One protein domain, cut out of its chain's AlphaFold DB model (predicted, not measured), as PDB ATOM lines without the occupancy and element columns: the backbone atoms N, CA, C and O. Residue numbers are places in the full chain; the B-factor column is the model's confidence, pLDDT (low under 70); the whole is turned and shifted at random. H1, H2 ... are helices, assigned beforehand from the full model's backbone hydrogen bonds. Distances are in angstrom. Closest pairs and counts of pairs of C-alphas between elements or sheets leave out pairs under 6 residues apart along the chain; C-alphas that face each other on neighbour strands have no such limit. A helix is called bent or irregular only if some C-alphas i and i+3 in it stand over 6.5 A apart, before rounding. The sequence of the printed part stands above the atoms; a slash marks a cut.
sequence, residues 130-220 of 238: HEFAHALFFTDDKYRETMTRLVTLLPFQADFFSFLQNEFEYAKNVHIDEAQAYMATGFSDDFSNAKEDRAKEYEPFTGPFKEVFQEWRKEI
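Overview. This is residues 130 to 220 of the 238 residues of an uncharacterized protein of Thorarchaeota archaeon (strain OWC) (UniProt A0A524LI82). Helix H4 stands like a post in the middle, inside two stacked corners of helices, one made by H2 and H3, the other by H5 and H6. H2 lies side by side with H6, H3 is near H5, and H1 folds back from H2 to pack on H4. The printed part has 91 residues with six named helices, H1 to H6 in chain order, and no named strand; the class is all helix. It is compact, with a radius of gyration of the C-alphas of 12.4 A, yet elongated, spanning 37 by 23 by 23 A.

Along the chain. H5, residues 193 to 205, is the longest helix at 20.3 A, from C-alpha 193 at (189.752, 247.166, 255.679). It is irregular: C-alphas 201 and 204 are 7.0 A apart. H6 is residues 207 to 218, 16.7 A, ending at C-alpha 218 at (176.781, 272.320, 272.888). H4 is residues 175 to 185, 15.4 A; H3 157 to 168, 15.8 A; H2 141 to 152, 16.3 A; H1 130 to 139, 14.6 A, from C-alpha 130 at (177.988, 262.759, 260.655).

Arrangement. H5, with residues 202 to 205 alone, only just touches the hub H4, with 3 pairs of C-alphas within 8 A, the closest being Met 183 and Glu 203 at 7.7 A. H4 touches H6 about perpendicular at 78 degrees, closest C-alphas Ala 184 and Lys 210, 4.4 A. H1 touches H4 at a steep tilt of 53 degrees, closest C-alphas Ala 133 and Ala 181, 5.2 A. H2 touches H6 at a shallow tilt of 12 degrees, opposite ways, closest C-alphas Met 147 and Phe 209, 7.0 A. H3, with residues 160 to 165 alone, touches H4 at 90 degrees, closest C-alphas Phe 161 and His 175, 5.9 A. H1 and H2 touch only at the corner, and H1 and H3 are apart. Every O i to N i+4 pair is within hydrogen-bond range in H1, H2, H3, H4 and H6, but 5 of 9 in H5.

Size, cuts and confidence. The farthest C-alphas, of Ala 194 and Glu 219, are 36.7 A apart. The printed part has no cut and no long link. Mean pLDDT of the printed part is 86.9; residues 188 to 196 and 220 are under 70.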
ATOM      1  N   HIS A 130     177.464 262.482 262.001       90.50
ATOM      2  CA  HIS A 130     177.988 262.759 260.655       90.50
ATOM      3  C   HIS A 130     177.038 263.637 259.826       90.50
ATOM      4  O   HIS A 130     177.406 264.748 259.442       90.50
ATOM      5  N   GLU A 131     175.782 263.218 259.659       88.06
ATOM      6  CA  GLU A 131     174.751 263.991 258.950       88.06
ATOM      7  C   GLU A 131     174.509 265.364 259.587       88.06
ATOM      8  O   GLU A 131     174.186 266.365 258.936       88.06
ATOM      9  N   PHE A 132     174.699 265.440 260.899       88.81
ATOM     10  CA  PHE A 132     174.583 266.683 261.628       88.81
ATOM     11  C   PHE A 132     175.719 267.671 261.326       88.81
ATOM     12  O   PHE A 132     175.474 268.881 261.268       88.81
ATOM     13  N   ALA A 133     176.940 267.189 261.081       92.00
ATOM     14  CA  ALA A 133     178.053 268.030 260.649       92.00
ATOM     15  C   ALA A 133     177.765 268.697 259.293       92.00
ATOM     16  O   ALA A 133     178.023 269.895 259.146       92.00
ATOM     17  N   HIS A 134     177.169 267.975 258.339       90.69
ATOM     18  CA  HIS A 134     176.702 268.547 257.067       90.69
ATOM     19  C   HIS A 134     175.635 269.620 257.282       90.69
ATOM     20  O   HIS A 134     175.720 270.731 256.751       90.69
ATOM     21  N   ALA A 135     174.647 269.334 258.135       86.94
ATOM     22  CA  ALA A 135     173.590 270.293 258.431       86.94
ATOM     23  C   ALA A 135     174.148 271.605 259.016       86.94
ATOM     24  O   ALA A 135     173.710 272.693 258.627       86.94
ATOM     25  N   LEU A 136     175.144 271.536 259.908       89.31
ATOM     26  CA  LEU A 136     175.845 272.716 260.425       89.31
ATOM     27  C   LEU A 136     176.627 273.453 259.334       89.31
ATOM     28  O   LEU A 136     176.529 274.677 259.235       89.31
ATOM     29  N   PHE A 137     177.347 272.725 258.483       91.81
ATOM     30  CA  PHE A 137     178.093 273.294 257.361       91.81
ATOM     31  C   PHE A 137     177.190 274.074 256.397       91.81
ATOM     32  O   PHE A 137     177.537 275.167 255.934       91.81
ATOM     33  N   PHE A 138     175.980 273.576 256.158       85.19
ATOM     34  CA  PHE A 138     174.998 274.270 255.337       85.19
ATOM     35  C   PHE A 138     174.355 275.473 256.049       85.19
ATOM     36  O   PHE A 138     174.153 276.523 255.431       85.19
ATOM     37  N   THR A 139     174.004 275.337 257.332       82.62
ATOM     38  CA  THR A 139     173.125 276.297 258.029       82.62
ATOM     39  C   THR A 139     173.838 277.398 258.814       82.62
ATOM     40  O   THR A 139     173.231 278.450 259.022       82.62
ATOM     41  N   ASP A 140     175.097 277.205 259.214       87.50
ATOM     42  CA  ASP A 140     175.867 278.172 260.000       87.50
ATOM     43  C   ASP A 140     177.118 278.636 259.237       87.50
ATOM     44  O   ASP A 140     178.087 277.900 259.046       87.50
ATOM     45  N   ASP A 141     177.106 279.900 258.806       91.50
ATOM     46  CA  ASP A 141     178.194 280.494 258.028       91.50
ATOM     47  C   ASP A 141     179.532 280.501 258.787       91.50
ATOM     48  O   ASP A 141     180.581 280.297 258.178       91.50
ATOM     49  N   LYS A 142     179.519 280.694 260.114       94.56
ATOM     50  CA  LYS A 142     180.748 280.722 260.924       94.56
ATOM     51  C   LYS A 142     181.325 279.326 261.091       94.56
ATOM     52  O   LYS A 142     182.545 279.165 260.997       94.56
ATOM     53  N   TYR A 143     180.468 278.332 261.321       94.69
ATOM     54  CA  TYR A 143     180.872 276.931 261.330       94.69
ATOM     55  C   TYR A 143     181.489 276.562 259.978       94.69
ATOM     56  O   TYR A 143     182.621 276.078 259.926       94.69
ATOM     57  N   ARG A 144     180.801 276.894 258.874       95.81
ATOM     58  CA  ARG A 144     181.270 276.631 257.510       95.81
ATOM     59  C   ARG A 144     182.628 277.262 257.229       95.81
ATOM     60  O   ARG A 144     183.524 276.584 256.729       95.81
ATOM     61  N   GLU A 145     182.806 278.542 257.548       97.75
ATOM     62  CA  GLU A 145     184.076 279.253 257.361       97.75
ATOM     63  C   GLU A 145     185.210 278.627 258.188       97.75
ATOM     64  O   GLU A 145     186.323 278.444 257.686       97.75
ATOM     65  N   THR A 146     184.920 278.255 259.437       98.00
ATOM     66  CA  THR A 146     185.894 277.644 260.350       98.00
ATOM     67  C   THR A 146     186.323 276.265 259.857       98.00
ATOM     68  O   THR A 146     187.522 276.017 259.705       98.00
ATOM     69  N   MET A 147     185.365 275.397 259.526       98.19
ATOM     70  CA  MET A 147     185.635 274.059 258.998       98.19
ATOM     71  C   MET A 147     186.345 274.109 257.648       98.19
ATOM     72  O   MET A 147     187.355 273.430 257.464       98.19
ATOM     73  N   THR A 148     185.910 274.984 256.736       98.25
ATOM     74  CA  THR A 148     186.584 275.192 255.444       98.25
ATOM     75  C   THR A 148     188.053 275.540 255.653       98.25
ATOM     76  O   THR A 148     188.933 274.960 255.016       98.25
ATOM     77  N   ARG A 149     188.350 276.449 256.591       98.19
ATOM     78  CA  ARG A 149     189.731 276.811 256.909       98.19
ATOM     79  C   ARG A 149     190.528 275.612 257.420       98.19
ATOM     80  O   ARG A 149     191.656 275.427 256.968       98.19
ATOM     81  N   LEU A 150     189.972 274.804 258.320       98.25
ATOM     82  CA  LEU A 150     190.649 273.603 258.814       98.25
ATOM     83  C   LEU A 150     190.949 272.614 257.679       98.25
ATOM     84  O   LEU A 150     192.091 272.174 257.560       98.25
ATOM     85  N   VAL A 151     189.982 272.351 256.790       97.88
ATOM     86  CA  VAL A 151     190.180 271.489 255.610       97.88
ATOM     87  C   VAL A 151     191.306 272.024 254.718       97.88
ATOM     88  O   VAL A 151     192.168 271.260 254.291       97.88
ATOM     89  N   THR A 152     191.361 273.339 254.472       96.81
ATOM     90  CA  THR A 152     192.426 273.951 253.646       96.81
ATOM     91  C   THR A 152     193.820 273.902 254.265       96.81
ATOM     92  O   THR A 152     194.807 274.085 253.558       96.81
ATOM     93  N   LEU A 153     193.917 273.667 255.576       96.81
ATOM     94  CA  LEU A 153     195.186 273.553 256.294       96.81
ATOM     95  C   LEU A 153     195.677 272.103 256.405       96.81
ATOM     96  O   LEU A 153     196.771 271.882 256.930       96.81
ATOM     97  N   LEU A 154     194.909 271.122 255.917       96.25
ATOM     98  CA  LEU A 154     195.330 269.726 255.929       96.25
ATOM     99  C   LEU A 154     196.541 269.519 255.008       96.25
ATOM    100  O   LEU A 154     196.467 269.830 253.816       96.25
ATOM    101  N   PRO A 155     197.648 268.939 255.506       95.31
ATOM    102  CA  PRO A 155     198.849 268.744 254.695       95.31
ATOM    103  C   PRO A 155     198.649 267.728 253.559       95.31
ATOM    104  O   PRO A 155     199.410 267.731 252.598       95.31
ATOM    105  N   PHE A 156     197.621 266.886 253.661       93.56
ATOM    106  CA  PHE A 156     197.253 265.847 252.700       93.56
ATOM    107  C   PHE A 156     195.929 266.157 251.977       93.56
ATOM    108  O   PHE A 156     195.313 265.254 251.424       93.56
ATOM    109  N   GLN A 157     195.464 267.416 251.973       94.88
ATOM    110  CA  GLN A 157     194.146 267.790 251.433       94.88
ATOM    111  C   GLN A 157     193.872 267.204 250.037       94.88
ATOM    112  O   GLN A 157     192.817 266.619 249.807       94.88
ATOM    113  N   ALA A 158     194.818 267.344 249.106       94.06
ATOM    114  CA  ALA A 158     194.656 266.862 247.735       94.06
ATOM    115  C   ALA A 158     194.529 265.331 247.656       94.06
ATOM    116  O   ALA A 158     193.725 264.817 246.873       94.06
ATOM    117  N   ASP A 159     195.296 264.616 248.481       92.12
ATOM    118  CA  ASP A 159     195.248 263.156 248.568       92.12
ATOM    119  C   ASP A 159     193.926 262.702 249.193       92.12
ATOM    120  O   ASP A 159     193.296 261.778 248.685       92.12
ATOM    121  N   PHE A 160     193.451 263.401 250.226       91.25
ATOM    122  CA  PHE A 160     192.173 263.092 250.858       91.25
ATOM    123  C   PHE A 160     190.983 263.372 249.935       91.25
ATOM    124  O   PHE A 160     190.103 262.531 249.822       91.25
ATOM    125  N   PHE A 161     190.987 264.472 249.180       93.12
ATOM    126  CA  PHE A 161     189.954 264.742 248.169       93.12
ATOM    127  C   PHE A 161     189.958 263.711 247.041       93.12
ATOM    128  O   PHE A 161     188.905 263.297 246.565       93.12
ATOM    129  N   SER A 162     191.146 263.269 246.627       90.25
ATOM    130  CA  SER A 162     191.276 262.209 245.627       90.25
ATOM    131  C   SER A 162     190.754 260.878 246.164       90.25
ATOM    132  O   SER A 162     190.100 260.140 245.438       90.25
ATOM    133  N   PHE A 163     191.001 260.587 247.438       87.50
ATOM    134  CA  PHE A 163     190.454 259.426 248.125       87.50
ATOM    135  C   PHE A 163     188.917 259.493 248.217       87.50
ATOM    136  O   PHE A 163     188.261 258.552 247.790       87.50
ATOM    137  N   LEU A 164     188.337 260.622 248.642       87.75
ATOM    138  CA  LEU A 164     186.881 260.836 248.656       87.75
ATOM    139  C   LEU A 164     186.257 260.636 247.267       87.75
ATOM    140  O   LEU A 164     185.236 259.974 247.128       87.75
ATOM    141  N   GLN A 165     186.898 261.163 246.222       87.12
ATOM    142  CA  GLN A 165     186.402 261.011 244.858       87.12
ATOM    143  C   GLN A 165     186.489 259.568 244.345       87.12
ATOM    144  O   GLN A 165     185.580 259.112 243.664       87.12
ATOM    145  N   ASN A 166     187.599 258.872 244.591       84.38
ATOM    146  CA  ASN A 166     187.847 257.568 243.972       84.38
ATOM    147  C   ASN A 166     187.190 256.413 244.735       84.38
ATOM    148  O   ASN A 166     186.864 255.406 244.123       84.38
ATOM    149  N   GLU A 167     187.034 256.547 246.053       80.94
ATOM    150  CA  GLU A 167     186.602 255.451 246.929       80.94
ATOM    151  C   GLU A 167     185.141 255.557 247.373       80.94
ATOM    152  O   GLU A 167     184.590 254.576 247.876       80.94
ATOM    153  N   PHE A 168     184.547 256.745 247.231       78.50
ATOM    154  CA  PHE A 168     183.157 257.046 247.590       78.50
ATOM    155  C   PHE A 168     182.400 257.763 246.467       78.50
ATOM    156  O   PHE A 168     181.253 258.151 246.645       78.50
ATOM    157  N   GLU A 169     183.047 257.980 245.317       80.06
ATOM    158  CA  GLU A 169     182.453 258.630 244.139       80.06
ATOM    159  C   GLU A 169     181.910 260.048 244.389       80.06
ATOM    160  O   GLU A 169     181.173 260.604 243.570       80.06
ATOM    161  N   TYR A 170     182.336 260.691 245.481       82.88
ATOM    162  CA  TYR A 170     181.883 262.031 245.821       82.88
ATOM    163  C   TYR A 170     182.292 263.059 244.767       82.88
ATOM    164  O   TYR A 170     183.462 263.179 244.362       82.88
ATOM    165  N   ALA A 171     181.322 263.883 244.375       80.81
ATOM    166  CA  ALA A 171     181.537 264.969 243.440       80.81
ATOM    167  C   ALA A 171     182.467 266.048 244.030       80.81
ATOM    168  O   ALA A 171     182.453 266.364 245.218       80.81
ATOM    169  N   LYS A 172     183.274 266.686 243.175       84.19
ATOM    170  CA  LYS A 172     184.296 267.661 243.614       84.19
ATOM    171  C   LYS A 172     183.739 268.850 244.392       84.19
ATOM    172  O   LYS A 172     184.452 269.455 245.186       84.19
ATOM    173  N   ASN A 173     182.491 269.224 244.133       82.44
ATOM    174  CA  ASN A 173     181.835 270.344 244.798       82.44
ATOM    175  C   ASN A 173     181.459 270.051 246.256       82.44
ATOM    176  O   ASN A 173     181.232 271.016 246.982       82.44
ATOM    177  N   VAL A 174     181.425 268.783 246.686       86.62
ATOM    178  CA  VAL A 174     181.109 268.406 248.077       86.62
ATOM    179  C   VAL A 174     182.344 268.029 248.899       86.62
ATOM    180  O   VAL A 174     182.257 267.916 250.110       86.62
ATOM    181  N   HIS A 175     183.537 267.939 248.296       93.06
ATOM    182  CA  HIS A 175     184.754 267.463 248.980       93.06
ATOM    183  C   HIS A 175     185.097 268.183 250.290       93.06
ATOM    184  O   HIS A 175     185.601 267.549 251.208       93.06
ATOM    185  N   ILE A 176     184.859 269.494 250.393       96.06
ATOM    186  CA  ILE A 176     185.106 270.226 251.648       96.06
ATOM    187  C   ILE A 176     184.084 269.836 252.723       96.06
ATOM    188  O   ILE A 176     184.456 269.735 253.890       96.06
ATOM    189  N   ASP A 177     182.827 269.632 252.328       94.44
ATOM    190  CA  ASP A 177     181.738 269.259 253.228       94.44
ATOM    191  C   ASP A 177     181.927 267.827 253.759       94.44
ATOM    192  O   ASP A 177     181.951 267.601 254.966       94.44
ATOM    193  N   GLU A 178     182.234 266.888 252.866       92.88
ATOM    194  CA  GLU A 178     182.594 265.510 253.226       92.88
ATOM    195  C   GLU A 178     183.830 265.460 254.128       92.88
ATOM    196  O   GLU A 178     183.842 264.829 255.186       92.88
ATOM    197  N   ALA A 179     184.889 266.184 253.749       95.12
ATOM    198  CA  ALA A 179     186.117 266.197 254.528       95.12
ATOM    199  C   ALA A 179     185.892 266.739 255.942       95.12
ATOM    200  O   ALA A 179     186.453 266.187 256.887       95.12
ATOM    201  N   GLN A 180     185.102 267.807 256.120       96.81
ATOM    202  CA  GLN A 180     184.854 268.318 257.468       96.81
ATOM    203  C   GLN A 180     184.008 267.360 258.305       96.81
ATOM    204  O   GLN A 180     184.325 267.198 259.483       96.81
ATOM    205  N   ALA A 181     183.015 266.693 257.707       94.50
ATOM    206  CA  ALA A 181     182.165 265.740 258.408       94.50
ATOM    207  C   ALA A 181     182.990 264.553 258.922       94.50
ATOM    208  O   ALA A 181     183.088 264.367 260.136       94.50
ATOM    209  N   TYR A 182     183.720 263.855 258.045       93.19
ATOM    210  CA  TYR A 182     184.585 262.736 258.445       93.19
ATOM    211  C   TYR A 182     185.654 263.137 259.472       93.19
ATOM    212  O   TYR A 182     185.897 262.422 260.448       93.19
ATOM    213  N   MET A 183     186.288 264.303 259.305       94.81
ATOM    214  CA  MET A 183     187.302 264.766 260.259       94.81
ATOM    215  C   MET A 183     186.706 265.111 261.633       94.81
ATOM    216  O   MET A 183     187.391 264.963 262.649       94.81
ATOM    217  N   ALA A 184     185.455 265.577 261.681       95.31
ATOM    218  CA  ALA A 184     184.762 265.954 262.908       95.31
ATOM    219  C   ALA A 184     184.145 264.762 263.651       95.31
ATOM    220  O   ALA A 184     184.141 264.757 264.884       95.31
ATOM    221  N   THR A 185     183.638 263.759 262.931       91.75
ATOM    222  CA  THR A 185     182.782 262.704 263.504       91.75
ATOM    223  C   THR A 185     183.434 261.326 263.497       91.75
ATOM    224  O   THR A 185     183.078 260.476 264.311       91.75
ATOM    225  N   GLY A 186     184.487 261.152 262.699       87.50
ATOM    226  CA  GLY A 186     185.242 259.913 262.581       87.50
ATOM    227  C   GLY A 186     185.057 259.247 261.221       87.50
ATOM    228  O   GLY A 186     184.208 259.625 260.423       87.50
ATOM    229  N   PHE A 187     185.892 258.243 260.975       78.88
ATOM    230  CA  PHE A 187     185.979 257.496 259.720       78.88
ATOM    231  C   PHE A 187     185.435 256.070 259.905       78.88
ATOM    232  O   PHE A 187     186.186 255.127 259.700       78.88
ATOM    233  N   SER A 188     184.212 255.905 260.423       64.12
ATOM    234  CA  SER A 188     183.608 254.603 260.795       64.12
ATOM    235  C   SER A 188     183.502 253.592 259.630       64.12
ATOM    236  O   SER A 188     184.144 253.763 258.600       64.12
ATOM    237  N   ASP A 189     182.715 252.519 259.807       55.97
ATOM    238  CA  ASP A 189     182.603 251.306 258.966       55.97
ATOM    239  C   ASP A 189     182.570 251.508 257.427       55.97
ATOM    240  O   ASP A 189     182.951 250.598 256.686       55.97
ATOM    241  N   ASP A 190     182.224 252.704 256.939       57.91
ATOM    242  CA  ASP A 190     182.383 253.173 255.549       57.91
ATOM    243  C   ASP A 190     183.821 253.019 255.009       57.91
ATOM    244  O   ASP A 190     184.066 252.795 253.813       57.91
ATOM    245  N   PHE A 191     184.805 253.115 255.904       59.19
ATOM    246  CA  PHE A 191     186.204 252.835 255.639       59.19
ATOM    247  C   PHE A 191     186.478 251.338 255.871       59.19
ATOM    248  O   PHE A 191     187.059 250.942 256.879       59.19
ATOM    249  N   SER A 192     186.102 250.492 254.905       55.31
ATOM    250  CA  SER A 192     186.445 249.055 254.889       55.31
ATOM    251  C   SER A 192     187.958 248.786 255.064       55.31
ATOM    252  O   SER A 192     188.781 249.686 254.961       55.31
ATOM    253  N   ASN A 193     188.375 247.532 255.278       48.44
ATOM    254  CA  ASN A 193     189.752 247.166 255.679       48.44
ATOM    255  C   ASN A 193     190.916 247.819 254.888       48.44
ATOM    256  O   ASN A 193     191.961 248.085 255.473       48.44
ATOM    257  N   ALA A 194     190.787 248.080 253.579       53.16
ATOM    258  CA  ALA A 194     191.828 248.786 252.806       53.16
ATOM    259  C   ALA A 194     191.855 250.308 253.072       53.16
ATOM    260  O   ALA A 194     192.882 250.966 252.906       53.16
ATOM    261  N   LYS A 195     190.716 250.858 253.492       63.94
ATOM    262  CA  LYS A 195     190.479 252.252 253.867       63.94
ATOM    263  C   LYS A 195     190.853 252.514 255.342       63.94
ATOM    264  O   LYS A 195     191.253 253.631 255.664       63.94
ATOM    265  N   GLU A 196     190.847 251.499 256.215       62.97
ATOM    266  CA  GLU A 196     191.250 251.609 257.633       62.97
ATOM    267  C   GLU A 196     192.694 252.131 257.807       62.97
ATOM    268  O   GLU A 196     192.981 252.938 258.695       62.97
ATOM    269  N   ASP A 197     193.614 251.729 256.926       70.62
ATOM    270  CA  ASP A 197     195.000 252.213 256.957       70.62
ATOM    271  C   ASP A 197     195.098 253.709 256.611       70.62
ATOM    272  O   ASP A 197     195.900 254.425 257.210       70.62
ATOM    273  N   ARG A 198     194.230 254.214 255.722       76.56
ATOM    274  CA  ARG A 198     194.127 255.652 255.421       76.56
ATOM    275  C   ARG A 198     193.487 256.432 256.562       76.56
ATOM    276  O   ARG A 198     193.971 257.508 256.900       76.56
ATOM    277  N   ALA A 199     192.457 255.882 257.204       77.75
ATOM    278  CA  ALA A 199     191.851 256.502 258.381       77.75
ATOM    279  C   ALA A 199     192.896 256.741 259.489       77.75
ATOM    280  O   ALA A 199     192.969 257.839 260.045       77.75
ATOM    281  N   LYS A 200     193.792 255.770 259.724       81.62
ATOM    282  CA  LYS A 200     194.912 255.896 260.679       81.62
ATOM    283  C   LYS A 200     195.903 257.007 260.314       81.62
ATOM    284  O   LYS A 200     196.489 257.609 261.212       81.62
ATOM    285  N   GLU A 201     196.104 257.289 259.025       86.56
ATOM    286  CA  GLU A 201     196.952 258.401 258.568       86.56
ATOM    287  C   GLU A 201     196.321 259.768 258.880       86.56
ATOM    288  O   GLU A 201     197.032 260.712 259.237       86.56
ATOM    289  N   TYR A 202     194.994 259.877 258.773       89.25
ATOM    290  CA  TYR A 202     194.263 261.135 258.954       89.25
ATOM    291  C   TYR A 202     193.896 261.420 260.413       89.25
ATOM    292  O   TYR A 202     193.830 262.583 260.822       89.25
ATOM    293  N   GLU A 203     193.695 260.378 261.220       88.06
ATOM    294  CA  GLU A 203     193.218 260.480 262.598       88.06
ATOM    295  C   GLU A 203     194.000 261.468 263.492       88.06
ATOM    296  O   GLU A 203     193.346 262.253 264.196       88.06
ATOM    297  N   PRO A 204     195.348 261.562 263.426       92.44
ATOM    298  CA  PRO A 204     196.118 262.544 264.196       92.44
ATOM    299  C   PRO A 204     195.741 264.013 263.940       92.44
ATOM    300  O   PRO A 204     196.077 264.878 264.747       92.44
ATOM    301  N   PHE A 205     195.047 264.309 262.840       94.81
ATOM    302  CA  PHE A 205     194.656 265.660 262.435       94.81
ATOM    303  C   PHE A 205     193.187 265.985 262.755       94.81
ATOM    304  O   PHE A 205     192.753 267.111 262.527       94.81
ATOM    305  N   THR A 206     192.427 265.032 263.309       94.75
ATOM    306  CA  THR A 206     190.986 265.195 263.604       94.75
ATOM    307  C   THR A 206     190.700 266.070 264.825       94.75
ATOM    308  O   THR A 206     189.606 266.614 264.945       94.75
ATOM    309  N   GLY A 207     191.676 266.250 265.723       96.44
ATOM    310  CA  GLY A 207     191.505 266.977 266.991       96.44
ATOM    311  C   GLY A 207     190.844 268.356 266.845       96.44
ATOM    312  O   GLY A 207     189.785 268.565 267.434       96.44
ATOM    313  N   PRO A 208     191.388 269.271 266.019       97.62
ATOM    314  CA  PRO A 208     190.792 270.592 265.811       97.62
ATOM    315  C   PRO A 208     189.358 270.559 265.261       97.62
ATOM    316  O   PRO A 208     188.540 271.391 265.640       97.62
ATOM    317  N   PHE A 209     189.034 269.599 264.389       98.00
ATOM    318  CA  PHE A 209     187.687 269.455 263.825       98.00
ATOM    319  C   PHE A 209     186.702 268.985 264.892       98.00
ATOM    320  O   PHE A 209     185.652 269.595 265.077       98.00
ATOM    321  N   LYS A 210     187.079 267.953 265.656       96.19
ATOM    322  CA  LYS A 210     186.298 267.451 266.793       96.19
ATOM    323  C   LYS A 210     186.032 268.557 267.814       96.19
ATOM    324  O   LYS A 210     184.913 268.675 268.299       96.19
ATOM    325  N   GLU A 211     187.025 269.389 268.124       96.00
ATOM    326  CA  GLU A 211     186.862 270.516 269.051       96.00
ATOM    327  C   GLU A 211     185.823 271.534 268.559       96.00
ATOM    328  O   GLU A 211     184.906 271.865 269.313       96.00
ATOM    329  N   VAL A 212     185.919 271.976 267.298       95.88
ATOM    330  CA  VAL A 212     184.960 272.922 266.698       95.88
ATOM    331  C   VAL A 212     183.558 272.316 266.637       95.88
ATOM    332  O   VAL A 212     182.589 272.951 267.047       95.88
ATOM    333  N   PHE A 213     183.433 271.068 266.183       94.88
ATOM    334  CA  PHE A 213     182.142 270.391 266.103       94.88
ATOM    335  C   PHE A 213     181.471 270.270 267.474       94.88
ATOM    336  O   PHE A 213     180.300 270.611 267.629       94.88
ATOM    337  N   GLN A 214     182.229 269.883 268.503       92.62
ATOM    338  CA  GLN A 214     181.718 269.773 269.869       92.62
ATOM    339  C   GLN A 214     181.358 271.126 270.497       92.62
ATOM    340  O   GLN A 214     180.510 271.173 271.389       92.62
ATOM    341  N   GLU A 215     181.987 272.226 270.081       91.88
ATOM    342  CA  GLU A 215     181.593 273.570 270.509       91.88
ATOM    343  C   GLU A 215     180.194 273.919 269.988       91.88
ATOM    344  O   GLU A 215     179.313 274.214 270.795       91.88
ATOM    345  N   TRP A 216     179.950 273.752 268.685       89.50
ATOM    346  CA  TRP A 216     178.627 273.986 268.095       89.50
ATOM    347  C   TRP A 216     177.586 273.008 268.628       89.50
ATOM    348  O   TRP A 216     176.464 273.400 268.944       89.50
ATOM    349  N   ARG A 217     177.962 271.741 268.829       83.06
ATOM    350  CA  ARG A 217     177.058 270.724 269.370       83.06
ATOM    351  C   ARG A 217     176.490 271.100 270.740       83.06
ATOM    352  O   ARG A 217     175.355 270.732 271.036       83.06
ATOM    353  N   LYS A 218     177.238 271.845 271.565       81.56
ATOM    354  CA  LYS A 218     176.781 272.320 272.888       81.56
ATOM    355  C   LYS A 218     175.759 273.446 272.812       81.56
ATOM    356  O   LYS A 218     174.968 273.592 273.741       81.56
ATOM    357  N   GLU A 219     175.780 274.250 271.754       71.50
ATOM    358  CA  GLU A 219     174.806 275.332 271.556       71.50
ATOM    359  C   GLU A 219     173.419 274.796 271.176       71.50
ATOM    360  O   GLU A 219     172.427 275.526 271.149       71.50
ATOM    361  N   ILE A 220     173.341 273.493 270.920       67.81
ATOM    362  CA  ILE A 220     172.202 272.831 270.322       67.81
ATOM    363  C   ILE A 220     171.446 272.061 271.402       67.81
ATOM    364  O   ILE A 220     172.004 271.278 272.170       67.81
TER     365      ILE A 220